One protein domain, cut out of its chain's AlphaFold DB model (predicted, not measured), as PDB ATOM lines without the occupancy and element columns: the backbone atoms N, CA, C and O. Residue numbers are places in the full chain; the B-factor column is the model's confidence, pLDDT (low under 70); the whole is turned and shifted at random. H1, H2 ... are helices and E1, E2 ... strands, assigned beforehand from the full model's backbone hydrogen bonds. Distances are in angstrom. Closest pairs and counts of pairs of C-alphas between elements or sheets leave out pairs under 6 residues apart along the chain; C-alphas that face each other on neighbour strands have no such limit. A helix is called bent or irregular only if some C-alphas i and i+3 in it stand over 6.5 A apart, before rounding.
ATOM      1  N   SER A 307      58.355 111.909 120.045       60.34
ATOM      2  CA  SER A 307      58.645 113.042 120.938       60.34
ATOM      3  C   SER A 307      59.845 113.870 120.456       60.34
ATOM      4  O   SER A 307      60.666 113.426 119.651       60.34
ATOM      5  N   GLY A 308      59.936 115.131 120.892       76.50
ATOM      6  CA  GLY A 308      61.013 116.033 120.474       76.50
ATOM      7  C   GLY A 308      62.398 115.495 120.853       76.50
ATOM      8  O   GLY A 308      62.678 115.290 122.034       76.50
ATOM      9  N   ARG A 309      63.280 115.311 119.858       89.44
ATOM     10  CA  ARG A 309      64.644 114.775 120.023       89.44
ATOM     11  C   ARG A 309      65.409 115.461 121.167       89.44
ATOM     12  O   ARG A 309      65.662 116.664 121.100       89.44
ATOM     13  N   LYS A 310      65.832 114.680 122.168       94.44
ATOM     14  CA  LYS A 310      66.684 115.114 123.284       94.44
ATOM     15  C   LYS A 310      68.152 114.727 123.092       94.44
ATOM     16  O   LYS A 310      68.457 113.819 122.315       94.44
ATOM     17  N   THR A 311      69.047 115.404 123.817       97.50
ATOM     18  CA  THR A 311      70.449 114.979 123.995       97.50
ATOM     19  C   THR A 311      70.615 114.327 125.364       97.50
ATOM     20  O   THR A 311      70.414 114.985 126.388       97.50
ATOM     21  N   VAL A 312      70.984 113.046 125.372       98.31
ATOM     22  CA  VAL A 312      71.066 112.202 126.568       98.31
ATOM     23  C   VAL A 312      72.509 111.771 126.804       98.31
ATOM     24  O   VAL A 312      73.140 111.226 125.904       98.31
ATOM     25  N   LEU A 313      73.039 111.998 128.003       98.50
ATOM     26  CA  LEU A 313      74.318 111.445 128.446       98.50
ATOM     27  C   LEU A 313      74.067 110.122 129.163       98.50
ATOM     28  O   LEU A 313      73.312 110.084 130.128       98.50
ATOM     29  N   VAL A 314      74.732 109.054 128.736       98.19
ATOM     30  CA  VAL A 314      74.759 107.769 129.439       98.19
ATOM     31  C   VAL A 314      76.195 107.504 129.875       98.19
ATOM     32  O   VAL A 314      77.116 107.428 129.060       98.19
ATOM     33  N   THR A 315      76.397 107.393 131.182       96.88
ATOM     34  CA  THR A 315      77.694 107.004 131.770       96.88
ATOM     35  C   THR A 315      77.787 105.484 131.884       96.88
ATOM     36  O   THR A 315      76.774 104.805 131.807       96.88
ATOM     37  N   GLY A 316      78.983 104.904 132.015       93.88
ATOM     38  CA  GLY A 316      79.142 103.452 132.182       93.88
ATOM     39  C   GLY A 316      78.792 102.616 130.942       93.88
ATOM     40  O   GLY A 316      78.447 101.440 131.070       93.88
ATOM     41  N   VAL A 317      78.889 103.196 129.738       95.56
ATOM     42  CA  VAL A 317      78.551 102.530 128.458       95.56
ATOM     43  C   VAL A 317      79.458 101.347 128.093       95.56
ATOM     44  O   VAL A 317      79.191 100.641 127.124       95.56
ATOM     45  N   GLY A 318      80.527 101.100 128.851       92.69
ATOM     46  CA  GLY A 318      81.356  99.901 128.720       92.69
ATOM     47  C   GLY A 318      80.766  98.663 129.375       92.69
ATOM     48  O   GLY A 318      81.222  97.559 129.092       92.69
ATOM     49  N   MET A 319      79.751  98.840 130.220       94.44
ATOM     50  CA  MET A 319      78.983  97.762 130.832       94.44
ATOM     51  C   MET A 319      77.735  97.472 129.995       94.44
ATOM     52  O   MET A 319      77.127  98.397 129.452       94.44
ATOM     53  N   SER A 320      77.287  96.213 129.962       95.00
ATOM     54  CA  SER A 320      76.078  95.808 129.224       95.00
ATOM     55  C   SER A 320      74.845  96.633 129.614       95.00
ATOM     56  O   SER A 320      74.067  97.012 128.743       95.00
ATOM     57  N   LYS A 321      74.707  96.992 130.899       94.31
ATOM     58  CA  LYS A 321      73.630  97.868 131.396       94.31
ATOM     59  C   LYS A 321      73.626  99.268 130.766       94.31
ATOM     60  O   LYS A 321      72.573  99.745 130.352       94.31
ATOM     61  N   GLY A 322      74.789  99.916 130.658       95.94
ATOM     62  CA  GLY A 322      74.907 101.252 130.068       95.94
ATOM     63  C   GLY A 322      74.735 101.217 128.552       95.94
ATOM     64  O   GLY A 322      74.056 102.065 127.978       95.94
ATOM     65  N   LEU A 323      75.289 100.189 127.902       96.75
ATOM     66  CA  LEU A 323      75.133  99.978 126.465       96.75
ATOM     67  C   LEU A 323      73.671  99.694 126.072       96.75
ATOM     68  O   LEU A 323      73.207 100.228 125.068       96.75
ATOM     69  N   CYS A 324      72.937  98.909 126.869       95.94
ATOM     70  CA  CYS A 324      71.499  98.668 126.692       95.94
ATOM     71  C   CYS A 324      70.713  99.989 126.662       95.94
ATOM     72  O   CYS A 324      69.988 100.266 125.708       95.94
ATOM     73  N   LEU A 325      70.932 100.861 127.650       96.69
ATOM     74  CA  LEU A 325      70.252 102.155 127.711       96.69
ATOM     75  C   LEU A 325      70.625 103.083 126.558       96.69
ATOM     76  O   LEU A 325      69.738 103.675 125.944       96.69
ATOM     77  N   ALA A 326      71.912 103.176 126.215       97.31
ATOM     78  CA  ALA A 326      72.358 103.953 125.061       97.31
ATOM     79  C   ALA A 326      71.632 103.516 123.777       97.31
ATOM     80  O   ALA A 326      71.161 104.348 123.001       97.31
ATOM     81  N   ARG A 327      71.469 102.203 123.585       96.12
ATOM     82  CA  ARG A 327      70.741 101.624 122.453       96.12
ATOM     83  C   ARG A 327      69.246 101.939 122.477       96.12
ATOM     84  O   ARG A 327      68.706 102.274 121.425       96.12
ATOM     85  N   LEU A 328      68.594 101.873 123.637       95.12
ATOM     86  CA  LEU A 328      67.177 102.227 123.782       95.12
ATOM     87  C   LEU A 328      66.928 103.700 123.418       95.12
ATOM     88  O   LEU A 328      66.103 103.975 122.549       95.12
ATOM     89  N   PHE A 329      67.701 104.638 123.979       96.00
ATOM     90  CA  PHE A 329      67.582 106.066 123.645       96.00
ATOM     91  C   PHE A 329      67.860 106.349 122.163       96.00
ATOM     92  O   PHE A 329      67.139 107.130 121.539       96.00
ATOM     93  N   HIS A 330      68.869 105.698 121.578       94.69
ATOM     94  CA  HIS A 330      69.176 105.832 120.154       94.69
ATOM     95  C   HIS A 330      68.021 105.343 119.271       94.69
ATOM     96  O   HIS A 330      67.605 106.039 118.345       94.69
ATOM     97  N   ARG A 331      67.457 104.168 119.579       91.69
ATOM     98  CA  ARG A 331      66.307 103.609 118.853       91.69
ATOM     99  C   ARG A 331      65.023 104.410 119.062       91.69
ATOM    100  O   ARG A 331      64.149 104.322 118.215       91.69
ATOM    101  N   ALA A 332      64.914 105.206 120.122       91.44
ATOM    102  CA  ALA A 332      63.838 106.184 120.294       91.44
ATOM    103  C   ALA A 332      64.083 107.509 119.532       91.44
ATOM    104  O   ALA A 332      63.256 108.414 119.564       91.44
ATOM    105  N   GLY A 333      65.211 107.643 118.820       91.56
ATOM    106  CA  GLY A 333      65.535 108.819 118.005       91.56
ATOM    107  C   GLY A 333      66.242 109.950 118.761       91.56
ATOM    108  O   GLY A 333      66.355 111.067 118.243       91.56
ATOM    109  N   HIS A 334      66.734 109.699 119.976       94.31
ATOM    110  CA  HIS A 334      67.504 110.675 120.748       94.31
ATOM    111  C   HIS A 334      68.990 110.673 120.378       94.31
ATOM    112  O   HIS A 334      69.530 109.694 119.869       94.31
ATOM    113  N   ARG A 335      69.663 111.806 120.618       96.50
ATOM    114  CA  ARG A 335      71.122 111.911 120.491       96.50
ATOM    115  C   ARG A 335      71.758 111.382 121.772       96.50
ATOM    116  O   ARG A 335      71.420 111.880 122.844       96.50
ATOM    117  N   VAL A 336      72.689 110.442 121.671       98.19
ATOM    118  CA  VAL A 336      73.291 109.775 122.830       98.19
ATOM    119  C   VAL A 336      74.771 110.112 122.932       98.19
ATOM    120  O   VAL A 336      75.563 109.854 122.028       98.19
ATOM    121  N   ILE A 337      75.157 110.668 124.072       98.44
ATOM    122  CA  ILE A 337      76.542 110.898 124.469       98.44
ATOM    123  C   ILE A 337      76.929 109.768 125.420       98.44
ATOM    124  O   ILE A 337      76.266 109.557 126.430       98.44
ATOM    125  N   GLY A 338      77.980 109.021 125.102       97.81
ATOM    126  CA  GLY A 338      78.499 107.952 125.950       97.81
ATOM    127  C   GLY A 338      79.699 108.429 126.760       97.81
ATOM    128  O   GLY A 338      80.556 109.135 126.234       97.81
ATOM    129  N   ALA A 339      79.807 108.022 128.023       96.44
ATOM    130  CA  ALA A 339      80.990 108.311 128.830       96.44
ATOM    131  C   ALA A 339      81.423 107.127 129.701       96.44
ATOM    132  O   ALA A 339      80.592 106.382 130.219       96.44
ATOM    133  N   ASP A 340      82.734 106.939 129.859       94.00
ATOM    134  CA  ASP A 340      83.309 105.837 130.642       94.00
ATOM    135  C   ASP A 340      84.723 106.178 131.145       94.00
ATOM    136  O   ASP A 340      85.449 106.949 130.515       94.00
ATOM    137  N   CYS A 341      85.153 105.565 132.248       89.62
ATOM    138  CA  CYS A 341      86.516 105.690 132.770       89.62
ATOM    139  C   CYS A 341      87.563 105.044 131.842       89.62
ATOM    140  O   CYS A 341      88.729 105.454 131.805       89.62
ATOM    141  N   SER A 342      87.171 104.009 131.087       87.12
ATOM    142  CA  SER A 342      88.064 103.333 130.146       87.12
ATOM    143  C   SER A 342      87.958 103.914 128.739       87.12
ATOM    144  O   SER A 342      86.919 103.836 128.089       87.12
ATOM    145  N   ALA A 343      89.080 104.385 128.189       86.38
ATOM    146  CA  ALA A 343      89.155 104.810 126.784       86.38
ATOM    147  C   ALA A 343      88.922 103.661 125.781       86.38
ATOM    148  O   ALA A 343      88.698 103.908 124.592       86.38
ATOM    149  N   LEU A 344      89.020 102.414 126.255       88.31
ATOM    150  CA  LEU A 344      88.789 101.191 125.488       88.31
ATOM    151  C   LEU A 344      87.370 100.640 125.682       88.31
ATOM    152  O   LEU A 344      87.104  99.532 125.225       88.31
ATOM    153  N   SER A 345      86.489 101.372 126.366       90.75
ATOM    154  CA  SER A 345      85.106 100.971 126.633       90.75
ATOM    155  C   SER A 345      84.391 100.482 125.356       90.75
ATOM    156  O   SER A 345      84.417 101.197 124.350       90.75
ATOM    157  N   PRO A 346      83.750  99.293 125.364       93.19
ATOM    158  CA  PRO A 346      82.992  98.779 124.218       93.19
ATOM    159  C   PRO A 346      81.934  99.747 123.675       93.19
ATOM    160  O   PRO A 346      81.732  99.811 122.464       93.19
ATOM    161  N   GLY A 347      81.307 100.552 124.541       93.88
ATOM    162  CA  GLY A 347      80.320 101.554 124.132       93.88
ATOM    163  C   GLY A 347      80.876 102.627 123.193       93.88
ATOM    164  O   GLY A 347      80.124 103.201 122.413       93.88
ATOM    165  N   ARG A 348      82.198 102.850 123.180       95.12
ATOM    166  CA  ARG A 348      82.863 103.806 122.280       95.12
ATOM    167  C   ARG A 348      82.667 103.489 120.799       95.12
ATOM    168  O   ARG A 348      82.719 104.398 119.976       95.12
ATOM    169  N   VAL A 349      82.527 102.210 120.455       95.44
ATOM    170  CA  VAL A 349      82.371 101.757 119.064       95.44
ATOM    171  C   VAL A 349      80.925 101.405 118.719       95.44
ATOM    172  O   VAL A 349      80.674 100.842 117.657       95.44
ATOM    173  N   SER A 350      79.984 101.712 119.615       96.38
ATOM    174  CA  SER A 350      78.564 101.493 119.371       96.38
ATOM    175  C   SER A 350      78.034 102.498 118.354       96.38
ATOM    176  O   SER A 350      78.276 103.697 118.470       96.38
ATOM    177  N   ALA A 351      77.247 102.018 117.395       93.50
ATOM    178  CA  ALA A 351      76.478 102.858 116.482       93.50
ATOM    179  C   ALA A 351      75.414 103.700 117.209       93.50
ATOM    180  O   ALA A 351      74.952 104.698 116.661       93.50
ATOM    181  N   ALA A 352      75.048 103.316 118.437       95.25
ATOM    182  CA  ALA A 352      74.093 104.045 119.256       95.25
ATOM    183  C   ALA A 352      74.679 105.313 119.895       95.25
ATOM    184  O   ALA A 352      73.912 106.163 120.328       95.25
ATOM    185  N   VAL A 353      76.009 105.444 119.976       97.19
ATOM    186  CA  VAL A 353      76.697 106.547 120.661       97.19
ATOM    187  C   VAL A 353      77.207 107.566 119.638       97.19
ATOM    188  O   VAL A 353      78.118 107.280 118.865       97.19
ATOM    189  N   ASP A 354      76.655 108.783 119.655       96.50
ATOM    190  CA  ASP A 354      77.037 109.874 118.747       96.50
ATOM    191  C   ASP A 354      78.412 110.480 119.092       96.50
ATOM    192  O   ASP A 354      79.153 110.908 118.206       96.50
ATOM    193  N   SER A 355      78.740 110.563 120.385       96.69
ATOM    194  CA  SER A 355      79.993 111.131 120.904       96.69
ATOM    195  C   SER A 355      80.408 110.387 122.169       96.69
ATOM    196  O   SER A 355      79.565 110.113 123.023       96.69
ATOM    197  N   PHE A 356      81.695 110.054 122.297       97.50
ATOM    198  CA  PHE A 356      82.236 109.318 123.442       97.50
ATOM    199  C   PHE A 356      83.261 110.152 124.215       97.50
ATOM    200  O   PHE A 356      84.224 110.651 123.630       97.50
ATOM    201  N   HIS A 357      83.117 110.208 125.541       96.44
ATOM    202  CA  HIS A 357      84.015 110.931 126.441       96.44
ATOM    203  C   HIS A 357      84.669 110.011 127.471       96.44
ATOM    204  O   HIS A 357      84.007 109.241 128.164       96.44
ATOM    205  N   LYS A 358      85.990 110.135 127.621       94.06
ATOM    206  CA  LYS A 358      86.718 109.483 128.712       94.06
ATOM    207  C   LYS A 358      86.541 110.293 129.999       94.06
ATOM    208  O   LYS A 358      86.780 111.501 130.002       94.06
ATOM    209  N   LEU A 359      86.190 109.611 131.082       92.31
ATOM    210  CA  LEU A 359      86.163 110.155 132.437       92.31
ATOM    211  C   LEU A 359      87.460 109.788 133.181       92.31
ATOM    212  O   LEU A 359      88.049 108.733 132.915       92.31
ATOM    213  N   PRO A 360      87.952 110.638 134.099       89.88
ATOM    214  CA  PRO A 360      88.970 110.212 135.055       89.88
ATOM    215  C   PRO A 360      88.377 109.147 135.992       89.88
ATOM    216  O   PRO A 360      87.168 108.947 136.026       89.88
ATOM    217  N   LYS A 361      89.208 108.420 136.744       84.50
ATOM    218  CA  LYS A 361      88.671 107.501 137.759       84.50
ATOM    219  C   LYS A 361      88.124 108.313 138.944       84.50
ATOM    220  O   LYS A 361      88.809 109.257 139.339       84.50
ATOM    221  N   PRO A 362      86.964 107.952 139.520       79.44
ATOM    222  CA  PRO A 362      86.455 108.600 140.728       79.44
ATOM    223  C   PRO A 362      87.456 108.402 141.876       79.44
ATOM    224  O   PRO A 362      87.971 107.299 142.084       79.44
ATOM    225  N   ALA A 363      87.797 109.481 142.582       65.56
ATOM    226  CA  ALA A 363      88.746 109.426 143.689       65.56
ATOM    227  C   ALA A 363      88.038 108.917 144.952       65.56
ATOM    228  O   ALA A 363      87.065 109.521 145.385       65.56
ATOM    229  N   HIS A 364      88.540 107.841 145.578       52.09
ATOM    230  CA  HIS A 364      87.942 107.328 146.819       52.09
ATOM    231  C   HIS A 364      88.003 108.356 147.958       52.09
ATOM    232  O   HIS A 364      87.023 108.488 148.673       52.09
ATOM    233  N   PHE A 365      89.102 109.110 148.074       42.78
ATOM    234  CA  PHE A 365      89.261 110.283 148.941       42.78
ATOM    235  C   PHE A 365      90.467 111.094 148.448       42.78
ATOM    236  O   PHE A 365      91.607 110.824 148.818       42.78
ATOM    237  N   SER A 366      90.252 112.033 147.535       39.34
ATOM    238  CA  SER A 366      91.088 113.233 147.372       39.34
ATOM    239  C   SER A 366      90.487 114.060 146.253       39.34
ATOM    240  O   SER A 366      90.680 113.799 145.067       39.34
ATOM    241  N   ALA A 367      89.756 115.088 146.662       47.38
ATOM    242  CA  ALA A 367      89.718 116.292 145.870       47.38
ATOM    243  C   ALA A 367      91.169 116.764 145.644       47.38
ATOM    244  O   ALA A 367      92.052 116.447 146.448       47.38
ATOM    245  N   ASP A 368      91.442 117.471 144.553       47.19
ATOM    246  CA  ASP A 368      92.752 118.096 144.359       47.19
ATOM    247  C   ASP A 368      93.154 118.959 145.583       47.19
ATOM    248  O   ASP A 368      92.339 119.233 146.466       47.19
ATOM    249  N   GLU A 369      94.400 119.443 145.652       48.38
ATOM    250  CA  GLU A 369      94.849 120.353 146.731       48.38
ATOM    251  C   GLU A 369      93.962 121.619 146.883       48.38
ATOM    252  O   GLU A 369      94.097 122.360 147.854       48.38
ATOM    253  N   SER A 370      93.027 121.861 145.949       53.25
ATOM    254  CA  SER A 370      92.033 122.937 145.955       53.25
ATOM    255  C   SER A 370      90.594 122.514 146.306       53.25
ATOM    256  O   SER A 370      89.691 123.349 146.224       53.25
ATOM    257  N   GLY A 371      90.345 121.260 146.704       58.81
ATOM    258  CA  GLY A 371      89.021 120.788 147.124       58.81
ATOM    259  C   GLY A 371      88.046 120.452 145.986       58.81
ATOM    260  O   GLY A 371      86.851 120.319 146.238       58.81
ATOM    261  N   ARG A 372      88.519 120.276 144.741       68.88
ATOM    262  CA  ARG A 372      87.684 119.922 143.576       68.88
ATOM    263  C   ARG A 372      87.916 118.485 143.091       68.88
ATOM    264  O   ARG A 372      89.056 118.045 142.970       68.88
ATOM    265  N   ASP A 373      86.837 117.762 142.777       82.88
ATOM    266  CA  ASP A 373      86.887 116.399 142.219       82.88
ATOM    267  C   ASP A 373      86.947 116.440 140.670       82.88
ATOM    268  O   ASP A 373      85.991 116.896 140.028       82.88
ATOM    269  N   PRO A 374      88.040 115.961 140.034       87.31
ATOM    270  CA  PRO A 374      88.193 115.972 138.578       87.31
ATOM    271  C   PRO A 374      87.116 115.187 137.816       87.31
ATOM    272  O   PRO A 374      86.795 115.541 136.681       87.31
ATOM    273  N   TYR A 375      86.561 114.125 138.408       90.50
ATOM    274  CA  TYR A 375      85.497 113.322 137.804       90.50
ATOM    275  C   TYR A 375      84.200 114.117 137.700       90.50
ATOM    276  O   TYR A 375      83.629 114.241 136.614       90.50
ATOM    277  N   VAL A 376      83.804 114.737 138.811       91.75
ATOM    278  CA  VAL A 376      82.610 115.586 138.896       91.75
ATOM    279  C   VAL A 376      82.712 116.769 137.931       91.75
ATOM    280  O   VAL A 376      81.783 117.046 137.168       91.75
ATOM    281  N   LEU A 377      83.864 117.445 137.909       91.44
ATOM    282  CA  LEU A 377      84.089 118.575 137.009       91.44
ATOM    283  C   LEU A 377      84.044 118.167 135.536       91.44
ATOM    284  O   LEU A 377      83.466 118.891 134.723       91.44
ATOM    285  N   ARG A 378      84.616 117.008 135.185       94.50
ATOM    286  CA  ARG A 378      84.591 116.516 133.806       94.50
ATOM    287  C   ARG A 378      83.172 116.181 133.350       94.50
ATOM    288  O   ARG A 378      82.832 116.476 132.206       94.50
ATOM    289  N   LEU A 379      82.330 115.621 134.221       95.25
ATOM    290  CA  LEU A 379      80.914 115.389 133.915       95.25
ATOM    291  C   LEU A 379      80.166 116.702 133.655       95.25
ATOM    292  O   LEU A 379      79.486 116.822 132.635       95.25
ATOM    293  N   LEU A 380      80.347 117.707 134.517       95.38
ATOM    294  CA  LEU A 380      79.746 119.031 134.325       95.38
ATOM    295  C   LEU A 380      80.195 119.683 133.006       95.38
ATOM    296  O   LEU A 380      79.386 120.294 132.304       95.38
ATOM    297  N   GLU A 381      81.477 119.554 132.659       96.31
ATOM    298  CA  GLU A 381      82.024 120.049 131.394       96.31
ATOM    299  C   GLU A 381      81.345 119.379 130.193       96.31
ATOM    300  O   GLU A 381      80.865 120.086 129.309       96.31
ATOM    301  N   ILE A 382      81.239 118.044 130.195       97.31
ATOM    302  CA  ILE A 382      80.592 117.274 129.121       97.31
ATOM    303  C   ILE A 382      79.129 117.691 128.965       97.31
ATOM    304  O   ILE A 382      78.683 117.957 127.847       97.31
ATOM    305  N   VAL A 383      78.387 117.794 130.074       97.75
ATOM    306  CA  VAL A 383      76.976 118.209 130.065       97.75
ATOM    307  C   VAL A 383      76.809 119.572 129.396       97.75
ATOM    308  O   VAL A 383      75.936 119.739 128.540       97.75
ATOM    309  N   ARG A 384      77.683 120.531 129.723       96.06
ATOM    310  CA  ARG A 384      77.667 121.878 129.138       96.06
ATOM    311  C   ARG A 384      78.076 121.889 127.671       96.06
ATOM    312  O   ARG A 384      77.380 122.499 126.863       96.06
ATOM    313  N   SER A 385      79.185 121.239 127.320       96.31
ATOM    314  CA  SER A 385      79.731 121.283 125.960       96.31
ATOM    315  C   SER A 385      78.839 120.568 124.951       96.31
ATOM    316  O   SER A 385      78.719 121.006 123.812       96.31
ATOM    317  N   GLU A 386      78.203 119.471 125.364       97.19
ATOM    318  CA  GLU A 386      77.367 118.655 124.481       97.19
ATOM    319  C   GLU A 386      75.895 119.094 124.465       97.19
ATOM    320  O   GLU A 386      75.127 118.606 123.631       97.19
ATOM    321  N   GLY A 387      75.501 120.026 125.345       95.88
ATOM    322  CA  GLY A 387      74.118 120.490 125.481       95.88
ATOM    323  C   GLY A 387      73.185 119.387 125.980       95.88
ATOM    324  O   GLY A 387      72.098 119.193 125.432       95.88
ATOM    325  N   VAL A 388      73.640 118.617 126.971       97.81
ATOM    326  CA  VAL A 388      72.896 117.488 127.538       97.81
ATOM    327  C   VAL A 388      71.656 118.000 128.267       97.81
ATOM    328  O   VAL A 388      71.721 118.961 129.027       97.81
ATOM    329  N   GLN A 389      70.519 117.348 128.029       97.06
ATOM    330  CA  GLN A 389      69.243 117.649 128.686       97.06
ATOM    331  C   GLN A 389      68.898 116.610 129.752       97.06
ATOM    332  O   GLN A 389      68.298 116.953 130.764       97.06
ATOM    333  N   LEU A 390      69.294 115.358 129.524       97.88
ATOM    334  CA  LEU A 390      69.096 114.247 130.444       97.88
ATOM    335  C   LEU A 390      70.421 113.515 130.644       97.88
ATOM    336  O   LEU A 390      71.041 113.094 129.670       97.88
ATOM    337  N   TRP A 391      70.843 113.323 131.885       98.19
ATOM    338  CA  TRP A 391      71.952 112.442 132.225       98.19
ATOM    339  C   TRP A 391      71.431 111.205 132.958       98.19
ATOM    340  O   TRP A 391      70.728 111.315 133.954       98.19
ATOM    341  N   VAL A 392      71.780 110.016 132.472       97.81
ATOM    342  CA  VAL A 392      71.475 108.742 133.127       97.81
ATOM    343  C   VAL A 392      72.760 108.156 133.710       97.81
ATOM    344  O   VAL A 392      73.712 107.835 132.979       97.81
ATOM    345  N   SER A 393      72.794 108.039 135.039       95.69
ATOM    346  CA  SER A 393      73.923 107.460 135.761       95.69
ATOM    347  C   SER A 393      73.870 105.933 135.707       95.69
ATOM    348  O   SER A 393      72.922 105.309 136.175       95.69
ATOM    349  N   VAL A 394      74.885 105.305 135.108       93.62
ATOM    350  CA  VAL A 394      74.996 103.833 135.023       93.62
ATOM    351  C   VAL A 394      76.404 103.381 135.423       93.62
ATOM    352  O   VAL A 394      76.827 102.266 135.112       93.62
ATOM    353  N   SER A 395      77.143 104.236 136.129       82.50
ATOM    354  CA  SER A 395      78.555 104.057 136.456       82.50
ATOM    355  C   SER A 395      78.839 102.895 137.427       82.50
ATOM    356  O   SER A 395      77.986 102.072 137.793       82.50
ATOM    357  N   ASP A 396      80.122 102.775 137.762       78.00
ATOM    358  CA  ASP A 396      80.688 101.816 138.704       78.00
ATOM    359  C   ASP A 396      80.206 102.053 140.150       78.00
ATOM    360  O   ASP A 396      79.823 103.161 140.507       78.00
ATOM    361  N   VAL A 397      80.304 101.029 141.006       73.69
ATOM    362  CA  VAL A 397      80.101 101.153 142.464       73.69
ATOM    363  C   VAL A 397      81.006 102.234 143.047       73.69
ATOM    364  O   VAL A 397      80.563 103.051 143.845       73.69
ATOM    365  N   SER A 398      82.261 102.273 142.593       72.12
ATOM    366  CA  SER A 398      83.257 103.258 143.026       72.12
ATOM    367  C   SER A 398      82.922 104.702 142.637       72.12
ATOM    368  O   SER A 398      83.561 105.607 143.159       72.12
ATOM    369  N   ALA A 399      81.944 104.923 141.750       83.25
ATOM    370  CA  ALA A 399      81.519 106.250 141.311       83.25
ATOM    371  C   ALA A 399      80.212 106.726 141.965       83.25
ATOM    372  O   ALA A 399      79.873 107.892 141.813       83.25
ATOM    373  N   ALA A 400      79.464 105.869 142.673       83.81
ATOM    374  CA  ALA A 400      78.087 106.173 143.086       83.81
ATOM    375  C   ALA A 400      77.961 107.453 143.939       83.81
ATOM    376  O   ALA A 400      77.041 108.244 143.731       83.81
ATOM    377  N   ALA A 401      78.903 107.685 144.859       84.75
ATOM    378  CA  ALA A 401      78.933 108.902 145.671       84.75
ATOM    379  C   ALA A 401      79.295 110.141 144.833       84.75
ATOM    380  O   ALA A 401      78.638 111.176 144.932       84.75
ATOM    381  N   GLN A 402      80.307 110.037 143.969       88.62
ATOM    382  CA  GLN A 402      80.734 111.122 143.086       88.62
ATOM    383  C   GLN A 402      79.664 111.463 142.044       88.62
ATOM    384  O   GLN A 402      79.478 112.635 141.734       88.62
ATOM    385  N   ASP A 403      78.925 110.476 141.537       92.00
ATOM    386  CA  ASP A 403      77.798 110.690 140.632       92.00
ATOM    387  C   ASP A 403      76.672 111.462 141.333       92.00
ATOM    388  O   ASP A 403      76.095 112.368 140.734       92.00
ATOM    389  N   ALA A 404      76.392 111.164 142.608       90.81
ATOM    390  CA  ALA A 404      75.412 111.913 143.395       90.81
ATOM    391  C   ALA A 404      75.847 113.374 143.624       90.81
ATOM    392  O   ALA A 404      75.052 114.292 143.448       90.81
ATOM    393  N   ILE A 405      77.131 113.613 143.915       91.25
ATOM    394  CA  ILE A 405      77.687 114.976 144.017       91.25
ATOM    395  C   ILE A 405      77.611 115.700 142.662       91.25
ATOM    396  O   ILE A 405      77.270 116.882 142.590       91.25
ATOM    397  N   ALA A 406      77.923 114.999 141.569       93.06
ATOM    398  CA  ALA A 406      77.856 115.557 140.226       93.06
ATOM    399  C   ALA A 406      76.427 115.904 139.816       93.06
ATOM    400  O   ALA A 406      76.238 116.922 139.156       93.06
ATOM    401  N   ARG A 407      75.433 115.109 140.228       94.25
ATOM    402  CA  ARG A 407      74.012 115.388 139.998       94.25
ATOM    403  C   ARG A 407      73.636 116.749 140.561       94.25
ATOM    404  O   ARG A 407      73.214 117.610 139.795       94.25
ATOM    405  N   ASP A 408      73.866 116.955 141.855       91.56
ATOM    406  CA  ASP A 408      73.491 118.193 142.543       91.56
ATOM    407  C   ASP A 408      74.170 119.405 141.887       91.56
ATOM    408  O   ASP A 408      73.537 120.425 141.615       91.56
ATOM    409  N   LEU A 409      75.453 119.270 141.533       92.75
ATOM    410  CA  LEU A 409      76.191 120.325 140.845       92.75
ATOM    411  C   LEU A 409      75.667 120.592 139.423       92.75
ATOM    412  O   LEU A 409      75.625 121.742 138.988       92.75
ATOM    413  N   ILE A 410      75.311 119.554 138.667       95.12
ATOM    414  CA  ILE A 410      74.803 119.679 137.298       95.12
ATOM    415  C   ILE A 410      73.427 120.342 137.293       95.12
ATOM    416  O   ILE A 410      73.203 121.240 136.480       95.12
ATOM    417  N   GLU A 411      72.534 119.943 138.193       94.62
ATOM    418  CA  GLU A 411      71.173 120.481 138.265       94.62
ATOM    419  C   GLU A 411      71.128 121.913 138.821       94.62
ATOM    420  O   GLU A 411      70.275 122.692 138.400       94.62
ATOM    421  N   ASP A 412      72.081 122.296 139.683       93.50
ATOM    422  CA  ASP A 412      72.272 123.681 140.148       93.50
ATOM    423  C   ASP A 412      72.836 124.597 139.044       93.50
ATOM    424  O   ASP A 412      72.480 125.769 138.912       93.50
ATOM    425  N   ARG A 413      73.753 124.074 138.220       93.31
ATOM    426  CA  ARG A 413      74.572 124.887 137.301       93.31
ATOM    427  C   ARG A 413      74.150 124.819 135.840       93.31
ATOM    428  O   ARG A 413      74.799 125.471 135.008       93.31
ATOM    429  N   THR A 414      73.148 124.009 135.507       95.06
ATOM    430  CA  THR A 414      72.650 123.774 134.144       95.06
ATOM    431  C   THR A 414      71.141 123.506 134.146       95.06
ATOM    432  O   THR A 414      70.525 123.365 135.193       95.06
ATOM    433  N   THR A 415      70.527 123.419 132.964       92.44
ATOM    434  CA  THR A 415      69.116 123.015 132.813       92.44
ATOM    435  C   THR A 415      68.939 121.503 132.647       92.44
ATOM    436  O   THR A 415      67.832 121.055 132.355       92.44
ATOM    437  N   ALA A 416      70.023 120.726 132.717       95.88
ATOM    438  CA  ALA A 416      69.947 119.279 132.596       95.88
ATOM    439  C   ALA A 416      69.279 118.680 133.839       95.88
ATOM    440  O   ALA A 416      69.374 119.233 134.936       95.88
ATOM    441  N   ARG A 417      68.622 117.536 133.658       96.06
ATOM    442  CA  ARG A 417      68.153 116.685 134.754       96.06
ATOM    443  C   ARG A 417      68.908 115.376 134.757       96.06
ATOM    444  O   ARG A 417      69.339 114.909 133.701       96.06
ATOM    445  N   ALA A 418      69.068 114.798 135.934       96.06
ATOM    446  CA  ALA A 418      69.849 113.596 136.117       96.06
ATOM    447  C   ALA A 418      69.044 112.497 136.817       96.06
ATOM    448  O   ALA A 418      68.323 112.721 137.783       96.06
ATOM    449  N   VAL A 419      69.190 111.277 136.310       97.12
ATOM    450  CA  VAL A 419      68.636 110.066 136.914       97.12
ATOM    451  C   VAL A 419      69.727 109.483 137.793       97.12
ATOM    452  O   VAL A 419      70.560 108.702 137.330       97.12
ATOM    453  N   GLN A 420      69.764 109.970 139.032       95.75
ATOM    454  CA  GLN A 420      70.744 109.624 140.053       95.75
ATOM    455  C   GLN A 420      70.207 110.019 141.435       95.75
ATOM    456  O   GLN A 420      69.668 111.112 141.608       95.75
ATOM    457  N   LEU A 421      70.368 109.145 142.428       94.25
ATOM    458  CA  LEU A 421      69.933 109.427 143.799       94.25
ATOM    459  C   LEU A 421      70.810 110.496 144.472       94.25
ATOM    460  O   LEU A 421      71.939 110.744 144.041       94.25
ATOM    461  N   LYS A 680      69.816  85.311 124.334       92.88
ATOM    462  CA  LYS A 680      70.402  86.473 123.658       92.88
ATOM    463  C   LYS A 680      71.704  86.881 124.346       92.88
ATOM    464  O   LYS A 680      71.779  86.943 125.572       92.88
ATOM    465  N   ASP A 681      72.753  87.149 123.573       94.50
ATOM    466  CA  ASP A 681      74.007  87.648 124.144       94.50
ATOM    467  C   ASP A 681      73.822  89.091 124.656       94.50
ATOM    468  O   ASP A 681      73.258  89.938 123.966       94.50
ATOM    469  N   GLY A 682      74.307  89.382 125.866       92.69
ATOM    470  CA  GLY A 682      74.134  90.676 126.539       92.69
ATOM    471  C   GLY A 682      74.926  91.850 125.950       92.69
ATOM    472  O   GLY A 682      74.874  92.952 126.494       92.69
ATOM    473  N   THR A 683      75.699  91.644 124.882       94.88
ATOM    474  CA  THR A 683      76.466  92.699 124.193       94.88
ATOM    475  C   THR A 683      76.178  92.734 122.690       94.88
ATOM    476  O   THR A 683      76.161  93.817 122.096       94.88
ATOM    477  N   PHE A 684      75.943  91.580 122.059       94.19
ATOM    478  CA  PHE A 684      75.697  91.484 120.621       94.19
ATOM    479  C   PHE A 684      74.312  92.005 120.224       94.19
ATOM    480  O   PHE A 684      73.290  91.530 120.706       94.19
ATOM    481  N   GLU A 685      74.283  92.924 119.265       91.94
ATOM    482  CA  GLU A 685      73.073  93.329 118.552       91.94
ATOM    483  C   GLU A 685      73.358  93.296 117.059       91.94
ATOM    484  O   GLU A 685      74.421  93.735 116.619       91.94
ATOM    485  N   VAL A 686      72.412  92.796 116.260       91.12
ATOM    486  CA  VAL A 686      72.628  92.661 114.811       91.12
ATOM    487  C   VAL A 686      72.911  94.024 114.198       91.12
ATOM    488  O   VAL A 686      73.867  94.144 113.445       91.12
ATOM    489  N   TRP A 687      72.138  95.052 114.552       90.81
ATOM    490  CA  TRP A 687      72.271  96.414 114.027       90.81
ATOM    491  C   TRP A 687      73.451  97.200 114.630       90.81
ATOM    492  O   TRP A 687      73.956  98.116 113.983       90.81
ATOM    493  N   ASP A 688      73.937  96.802 115.811       93.31
ATOM    494  CA  ASP A 688      75.078  97.404 116.513       93.31
ATOM    495  C   ASP A 688      76.095  96.338 116.987       93.31
ATOM    496  O   ASP A 688      76.247  96.089 118.188       93.31
ATOM    497  N   PRO A 689      76.795  95.659 116.055       94.88
ATOM    498  CA  PRO A 689      77.571  94.462 116.381       94.88
ATOM    499  C   PRO A 689      78.995  94.761 116.891       94.88
ATOM    500  O   PRO A 689      79.646  93.894 117.481       94.88
ATOM    501  N   TRP A 690      79.511  95.974 116.673       95.12
ATOM    502  CA  TRP A 690      80.904  96.334 116.966       95.12
ATOM    503  C   TRP A 690      81.294  96.288 118.452       95.12
ATOM    504  O   TRP A 690      82.394  95.801 118.727       95.12
ATOM    505  N   PRO A 691      80.445  96.701 119.419       96.75
ATOM    506  CA  PRO A 691      80.762  96.573 120.843       96.75
ATOM    507  C   PRO A 691      81.086  95.138 121.272       96.75
ATOM    508  O   PRO A 691      82.015  94.926 122.048       96.75
ATOM    509  N   TRP A 692      80.384  94.142 120.721       96.12
ATOM    510  CA  TRP A 692      80.630  92.730 121.025       96.12
ATOM    511  C   TRP A 692      82.007  92.274 120.536       96.12
ATOM    512  O   TRP A 692      82.782  91.689 121.293       96.12
ATOM    513  N   TRP A 693      82.359  92.602 119.289       95.94
ATOM    514  CA  TRP A 693      83.678  92.275 118.741       95.94
ATOM    515  C   TRP A 693      84.793  92.965 119.532       95.94
ATOM    516  O   TRP A 693      85.801  92.348 119.877       95.94
ATOM    517  N   TRP A 694      84.586  94.240 119.865       95.69
ATOM    518  CA  TRP A 694      85.538  95.045 120.619       95.69
ATOM    519  C   TRP A 694      85.769  94.500 122.026       95.69
ATOM    520  O   TRP A 694      86.912  94.450 122.477       95.69
ATOM    521  N   LEU A 695      84.715  94.026 122.697       94.81
ATOM    522  CA  LEU A 695      84.806  93.417 124.021       94.81
ATOM    523  C   LEU A 695      85.786  92.230 124.034       94.81
ATOM    524  O   LEU A 695      86.703  92.199 124.857       94.81
ATOM    525  N   TYR A 696      85.637  91.286 123.098       94.06
ATOM    526  CA  TYR A 696      86.408  90.034 123.092       94.06
ATOM    527  C   TYR A 696      87.757  90.108 122.360       94.06
ATOM    528  O   TYR A 696      88.655  89.314 122.660       94.06
ATOM    529  N   HIS A 697      87.933  91.045 121.424       93.31
ATOM    530  CA  HIS A 697      89.150  91.148 120.605       93.31
ATOM    531  C   HIS A 697      90.015  92.375 120.880       93.31
ATOM    532  O   HIS A 697      91.160  92.414 120.433       93.31
ATOM    533  N   VAL A 698      89.516  93.347 121.645       91.00
ATOM    534  CA  VAL A 698      90.276  94.555 121.991       91.00
ATOM    535  C   VAL A 698      90.297  94.780 123.496       91.00
ATOM    536  O   VAL A 698      91.371  94.758 124.090       91.00
ATOM    537  N   TYR A 699      89.135  94.952 124.127       91.88
ATOM    538  CA  TYR A 699      89.036  95.297 125.543       91.88
ATOM    539  C   TYR A 699      89.676  94.228 126.434       91.88
ATOM    540  O   TYR A 699      90.691  94.510 127.071       91.88
ATOM    541  N   TRP A 700      89.143  93.000 126.444       91.38
ATOM    542  CA  TRP A 700      89.655  91.931 127.306       91.38
ATOM    543  C   TRP A 700      91.114  91.557 127.020       91.38
ATOM    544  O   TRP A 700      91.894  91.519 127.973       91.38
ATOM    545  N   PRO A 701      91.547  91.361 125.757       90.75
ATOM    546  CA  PRO A 701      92.951  91.093 125.467       90.75
ATOM    547  C   PRO A 701      93.899  92.174 125.996       90.75
ATOM    548  O   PRO A 701      94.919  91.848 126.601       90.75
ATOM    549  N   LEU A 702      93.558  93.458 125.840       86.38
ATOM    550  CA  LEU A 702      94.383  94.548 126.363       86.38
ATOM    551  C   LEU A 702      94.350  94.631 127.896       86.38
ATOM    552  O   LEU A 702      95.382  94.944 128.493       86.38
ATOM    553  N   GLN A 703      93.224  94.305 128.545       85.50
ATOM    554  CA  GLN A 703      93.182  94.167 130.008       85.50
ATOM    555  C   GLN A 703      94.123  93.050 130.480       85.50
ATOM    556  O   GLN A 703      94.947  93.283 131.361       85.50
ATOM    557  N   PHE A 704      94.085  91.871 129.852       83.88
ATOM    558  CA  PHE A 704      94.964  90.756 130.219       83.88
ATOM    559  C   PHE A 704      96.437  91.051 129.951       83.88
ATOM    560  O   PHE A 704      97.279  90.739 130.787       83.88
ATOM    561  N   ILE A 705      96.766  91.702 128.833       79.69
ATOM    562  CA  ILE A 705      98.136  92.154 128.563       79.69
ATOM    563  C   ILE A 705      98.586  93.150 129.637       79.69
ATOM    564  O   ILE A 705      99.700  93.037 130.139       79.69
ATOM    565  N   THR A 706      97.723  94.086 130.038       78.06
ATOM    566  CA  THR A 706      98.036  95.052 131.104       78.06
ATOM    567  C   THR A 706      98.315  94.344 132.430       78.06
ATOM    568  O   THR A 706      99.317  94.646 133.076       78.06
ATOM    569  N   LEU A 707      97.485  93.366 132.803       75.81
ATOM    570  CA  LEU A 707      97.679  92.541 133.999       75.81
ATOM    571  C   LEU A 707      99.000  91.764 133.950       75.81
ATOM    572  O   LEU A 707      99.782  91.814 134.898       75.81
ATOM    573  N   LEU A 708      99.304  91.130 132.812       72.25
ATOM    574  CA  LEU A 708     100.559  90.407 132.590       72.25
ATOM    575  C   LEU A 708     101.783  91.326 132.696       72.25
ATOM    576  O   LEU A 708     102.766  90.969 133.343       72.25
ATOM    577  N   VAL A 709     101.728  92.518 132.094       69.00
ATOM    578  CA  VAL A 709     102.823  93.503 132.133       69.00
ATOM    579  C   VAL A 709     103.057  94.017 133.554       69.00
ATOM    580  O   VAL A 709     104.208  94.173 133.969       69.00
ATOM    581  N   ARG A 710     101.980  94.258 134.309       70.56
ATOM    582  CA  ARG A 710     102.054  94.713 135.704       70.56
ATOM    583  C   ARG A 710     102.405  93.598 136.688       70.56
ATOM    584  O   ARG A 710     102.803  93.895 137.808       70.56
ATOM    585  N   GLY A 711     102.303  92.335 136.272       65.81
ATOM    586  CA  GLY A 711     102.435  91.187 137.169       65.81
ATOM    587  C   GLY A 711     101.279  91.086 138.170       65.81
ATOM    588  O   GLY A 711     101.442  90.496 139.234       65.81
ATOM    589  N   GLU A 712     100.129  91.681 137.847       69.00
ATOM    590  CA  GLU A 712      98.927  91.649 138.676       69.00
ATOM    591  C   GLU A 712      98.168  90.341 138.427       69.00
ATOM    592  O   GLU A 712      97.937  89.934 137.285       69.00
ATOM    593  N   ARG A 713      97.775  89.667 139.511       68.94
ATOM    594  CA  ARG A 713      96.945  88.458 139.461       68.94
ATOM    595  C   ARG A 713      95.484  88.828 139.691       68.94
ATOM    596  O   ARG A 713      95.182  89.763 140.430       68.94
ATOM    597  N   TRP A 714      94.581  88.059 139.102       72.75
ATOM    598  CA  TRP A 714      93.135  88.212 139.251       72.75
ATOM    599  C   TRP A 714      92.520  86.889 139.717       72.75
ATOM    600  O   TRP A 714      93.087  85.827 139.471       72.75
ATOM    601  N   SER A 715      91.396  86.963 140.430       64.88
ATOM    602  CA  SER A 715      90.659  85.797 140.938       64.88
ATOM    603  C   SER A 715      89.372  85.537 140.157       64.88
ATOM    604  O   SER A 715      88.992  84.387 139.968       64.88
ATOM    605  N   ARG A 716      88.695  86.597 139.695       74.31
ATOM    606  CA  ARG A 716      87.408  86.515 138.987       74.31
ATOM    607  C   ARG A 716      87.295  87.561 137.882       74.31
ATOM    608  O   ARG A 716      87.913  88.622 137.965       74.31
ATOM    609  N   ILE A 717      86.465  87.277 136.883       82.81
ATOM    610  CA  ILE A 717      86.092  88.190 135.795       82.81
ATOM    611  C   ILE A 717      84.569  88.260 135.725       82.81
ATOM    612  O   ILE A 717      83.898  87.237 135.804       82.81
ATOM    613  N   ASN A 718      84.028  89.459 135.532       87.94
ATOM    614  CA  ASN A 718      82.625  89.681 135.223       87.94
ATOM    615  C   ASN A 718      82.518  90.329 133.836       87.94
ATOM    616  O   ASN A 718      82.775  91.526 133.665       87.94
ATOM    617  N   VAL A 719      82.132  89.527 132.838       90.69
ATOM    618  CA  VAL A 719      82.045  89.961 131.434       90.69
ATOM    619  C   VAL A 719      80.968  91.032 131.240       90.69
ATOM    620  O   VAL A 719      81.203  91.981 130.496       90.69
ATOM    621  N   SER A 720      79.843  90.946 131.962       90.81
ATOM    622  CA  SER A 720      78.729  91.906 131.849       90.81
ATOM    623  C   SER A 720      79.092  93.328 132.294       90.81
ATOM    624  O   SER A 720      78.551  94.311 131.782       90.81
ATOM    625  N   THR A 721      80.033  93.446 133.233       88.25
ATOM    626  CA  THR A 721      80.500  94.735 133.765       88.25
ATOM    627  C   THR A 721      81.882  95.138 133.249       88.25
ATOM    628  O   THR A 721      82.341  96.236 133.547       88.25
ATOM    629  N   GLY A 722      82.564  94.278 132.488       86.75
ATOM    630  CA  GLY A 722      83.913  94.555 131.989       86.75
ATOM    631  C   GLY A 722      84.983  94.615 133.087       86.75
ATOM    632  O   GLY A 722      86.010  95.267 132.891       86.75
ATOM    633  N   LYS A 723      84.762  93.980 134.245       84.12
ATOM    634  CA  LYS A 723      85.643  94.092 135.424       84.12
ATOM    635  C   LYS A 723      86.295  92.775 135.805       84.12
ATOM    636  O   LYS A 723      85.731  91.704 135.593       84.12
ATOM    637  N   TYR A 724      87.462  92.868 136.428       82.38
ATOM    638  CA  TYR A 724      88.118  91.753 137.099       82.38
ATOM    639  C   TYR A 724      88.287  92.070 138.587       82.38
ATOM    640  O   TYR A 724      88.399  93.232 138.973       82.38
ATOM    641  N   THR A 725      88.300  91.032 139.418       73.25
ATOM    642  CA  THR A 725      88.628  91.134 140.844       73.25
ATOM    643  C   THR A 725      90.112  90.807 141.025       73.25
ATOM    644  O   THR A 725      90.534  89.723 140.600       73.25
ATOM    645  N   PRO A 726      90.930  91.708 141.602       64.69
ATOM    646  CA  PRO A 726      92.323  91.413 141.923       64.69
ATOM    647  C   PRO A 726      92.437  90.205 142.861       64.69
ATOM    648  O   PRO A 726      91.590  89.990 143.727       64.69
ATOM    649  N   CYS A 727      93.495  89.408 142.716       60.84
ATOM    650  CA  CYS A 727      93.774  88.324 143.654       60.84
ATOM    651  C   CYS A 727      94.428  88.898 144.919       60.84
ATOM    652  O   CYS A 727      95.633  89.150 144.947       60.84
ATOM    653  N   ILE A 728      93.620  89.106 145.958       45.16
ATOM    654  CA  ILE A 728      94.036  89.728 147.225       45.16
ATOM    655  C   ILE A 728      95.052  88.842 147.971       45.16
ATOM    656  O   ILE A 728      96.011  89.349 148.539       45.16
ATOM    657  N   TYR A 729      94.928  87.518 147.850       41.00
ATOM    658  CA  TYR A 729      95.819  86.528 148.476       41.00
ATOM    659  C   TYR A 729      97.222  86.443 147.860       41.00
ATOM    660  O   TYR A 729      98.095  85.765 148.388       41.00
ATOM    661  N   CYS A 730      97.451  87.093 146.718       42.06
ATOM    662  CA  CYS A 730      98.761  87.146 146.069       42.06
ATOM    663  C   CYS A 730      99.468  88.492 146.275       42.06
ATOM    664  O   CYS A 730     100.572  88.691 145.761       42.06
ATOM    665  N   TRP A 731      98.837  89.435 146.982       33.16
ATOM    666  CA  TRP A 731      99.317  90.804 147.101       33.16
ATOM    667  C   TRP A 731      99.915  91.066 148.482       33.16
ATOM    668  O   TRP A 731      99.315  91.736 149.312       33.16
ATOM    669  N   LYS A 732     101.125  90.526 148.693       32.28
ATOM    670  CA  LYS A 732     102.218  91.097 149.508       32.28
ATOM    671  C   LYS A 732     103.448  90.176 149.432       32.28
ATOM    672  O   LYS A 732     103.501  89.127 150.055       32.28
ATOM    673  N   GLY A 733     104.462  90.571 148.655       32.38
ATOM    674  CA  GLY A 733     105.847  90.100 148.845       32.38
ATOM    675  C   GLY A 733     106.451  89.131 147.817       32.38
ATOM    676  O   GLY A 733     107.673  89.119 147.676       32.38
ATOM    677  N   ALA A 734     105.670  88.378 147.037       29.86
ATOM    678  CA  ALA A 734     106.245  87.458 146.050       29.86
ATOM    679  C   ALA A 734     106.625  88.191 144.748       29.86
ATOM    680  O   ALA A 734     105.793  88.411 143.866       29.86
ATOM    681  N   LYS A 735     107.904  88.564 144.602       29.89
ATOM    682  CA  LYS A 735     108.475  88.911 143.291       29.89
ATOM    683  C   LYS A 735     108.293  87.709 142.359       29.89
ATOM    684  O   LYS A 735     108.966  86.697 142.522       29.89
ATOM    685  N   VAL A 736     107.406  87.823 141.371       34.09
ATOM    686  CA  VAL A 736     107.374  86.893 140.234       34.09
ATOM    687  C   VAL A 736     108.768  86.919 139.584       34.09
ATOM    688  O   VAL A 736     109.295  88.024 139.391       34.09
ATOM    689  N   PRO A 737     109.391  85.769 139.254       34.66
ATOM    690  CA  PRO A 737     110.622  85.771 138.474       34.66
ATOM    691  C   PRO A 737     110.360  86.578 137.204       34.66
ATOM    692  O   PRO A 737     109.369  86.363 136.509       34.66
ATOM    693  N   HIS A 738     111.194  87.594 137.000       36.03
ATOM    694  CA  HIS A 738     111.033  88.636 135.997       36.03
ATOM    695  C   HIS A 738     110.430  88.112 134.685       36.03
ATOM    696  O   HIS A 738     111.005  87.230 134.049       36.03
ATOM    697  N   ALA A 739     109.315  88.711 134.238       36.88
ATOM    698  CA  ALA A 739     108.931  88.634 132.830       36.88
ATOM    699  C   ALA A 739     110.186  88.939 131.984       36.88
ATOM    700  O   ALA A 739     110.914  89.873 132.353       36.88
ATOM    701  N   PRO A 740     110.470  88.173 130.908       41.00
ATOM    702  CA  PRO A 740     111.713  88.298 130.155       41.00
ATOM    703  C   PRO A 740     112.001  89.770 129.869       41.00
ATOM    704  O   PRO A 740     111.105  90.487 129.416       41.00
ATOM    705  N   GLN A 741     113.225  90.236 130.130       38.34
ATOM    706  CA  GLN A 741     113.627  91.631 129.885       38.34
ATOM    707  C   GLN A 741     113.235  92.106 128.474       38.34
ATOM    708  O   GLN A 741     112.905  93.274 128.299       38.34
ATOM    709  N   LEU A 742     113.155  91.183 127.507       34.78
ATOM    710  CA  LEU A 742     112.659  91.397 126.151       34.78
ATOM    711  C   LEU A 742     111.211  91.923 126.082       34.78
ATOM    712  O   LEU A 742     110.941  92.821 125.296       34.78
ATOM    713  N   LEU A 743     110.285  91.417 126.909       35.47
ATOM    714  CA  LEU A 743     108.901  91.910 126.983       35.47
ATOM    715  C   LEU A 743     108.861  93.312 127.600       35.47
ATOM    716  O   LEU A 743     108.203  94.198 127.071       35.47
ATOM    717  N   ARG A 744     109.631  93.581 128.658       33.88
ATOM    718  CA  ARG A 744     109.714  94.942 129.217       33.88
ATOM    719  C   ARG A 744     110.355  95.938 128.241       33.88
ATOM    720  O   ARG A 744     109.886  97.067 128.165       33.88
ATOM    721  N   LEU A 745     111.350  95.521 127.453       36.28
ATOM    722  CA  LEU A 745     111.970  96.335 126.396       36.28
ATOM    723  C   LEU A 745     111.047  96.556 125.188       36.28
ATOM    724  O   LEU A 745     110.985  97.669 124.676       36.28
ATOM    725  N   LEU A 746     110.302  95.534 124.755       35.78
ATOM    726  CA  LEU A 746     109.319  95.644 123.669       35.78
ATOM    727  C   LEU A 746     108.146  96.564 124.044       35.78
ATOM    728  O   LEU A 746     107.615  97.249 123.174       35.78
TER     729      LEU A 746
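What this domain is: This is residues 307 to 421 and 680 to 746 of the 1137 residues of the protein "ATP-grasp domain-containing protein" of Ophiocordyceps camponoti-leonardi (nom. inval.) (UniProt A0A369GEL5). A slab of five parallel strands, E3 E2 E1 E4 E5, has H1 and H2 over one face and H3 and H4 over the other. From the side of H2 the bent helix H5 runs off as an arm, with the small hairpin E6 and E7 beside its second half and a loose tail ending in H6 at the far tip. The printed part has 182 residues, with six named helices and seven named strands in the order E1 H1 E2 H2 E3 H3 E4 H4 E5 H5 E6 E7 H6, and its class is mixed, helices and strands. The whole is compact, with a radius of gyration of the C-alphas of 18.3 A, and spans 60 by 47 by 28 A.

Where its parts are: Find C-alpha 311 at (70.449, 114.979, 123.995), where E1 begins, and follow it through residues 311 to 315. H1 is residues 320 to 331, 16.2 A long, E2 is 335 to 340, 17.0 A, H2 is 346 to 349 and E3 is 355 to 358. Next look for H3 at 374 to 386, 18.0 A, E4 at 390 to 392, H4 at 397 to 413, 24.9 A, and E5 at 417 to 419. H4 is irregular, with C-alphas 398 and 401 7.6 A apart, and has a kink of 31 degrees near residue 404. After the cut, H5 was assigned as one helix by its hydrogen bonds, residues 690 to 710, but it is bent: C-alphas 697 and 700 are 6.8 A apart. Its arms are H5a, 690 to 697, and H5b, 700 to 710, at a steep tilt of 39 degrees. Then come E6, 714 to 718, E7, 723 to 726, and H6, 741 to 746, ending at C-alpha 746 (109.319, 95.644, 123.669).

How they stand to each other: Start at the five-stranded sheet, where E1 and E2 are parallel at 20 degrees, with N 312 and O 335 2.8 A apart. E3 and E2 have N 338 and O 355 at 2.8 A, E1 and E4 have N 313 and O 390 at 2.8 A, and E4 and E5 have N 391 and O 417 at 2.8 A. E1, H1, E2, then E2, H2, E3, and E4, H4, E5 are strand-helix-strand units, parallel neighbours with a helix between, and E3, H3, E4 is a split one, with E2 and E1 between its strands; the four crossovers are right-handed. H1 is 9.2 A over the sheet, closest to E1 at the C-alphas of Val 314 and Ala 326, 6.3 A. H3 and H4 are on the opposite face, in three layers with the sheet and H1, and touch at a steep tilt of 50 degrees, closest at the C-alphas of Val 376 and Ala 406, 4.9 A. H2, on the same face as H1, touches H5a, closest at the C-alphas of Pro 346 and Pro 691, 4.6 A. E6 and E7 form an antiparallel hairpin, with N 715 and O 725 2.9 A apart; E7 and H5b are near each other. H6 is close to H5b but not clearly touching, with the C-alphas of Val 709 and Arg 744 7.6 A apart. Every O i to N i+4 pair is within hydrogen-bond range in H1, H3, H5a, H5b and H6, and 11 of 13 are in H4; H2 is too short for such a pair.

The domain as a whole: Look for the farthest two C-alphas, those of Ser 307 and Pro 737, 61.3 A apart. Residues 422 to 679 are not printed, and C-alphas 421 and 680 stand 30.5 A apart across the cut. The links E3 to H3 and E7 to H6 are long. Mean pLDDT of the printed part is 82.5; residues under 70 include 363 to 372 and 726 to 746.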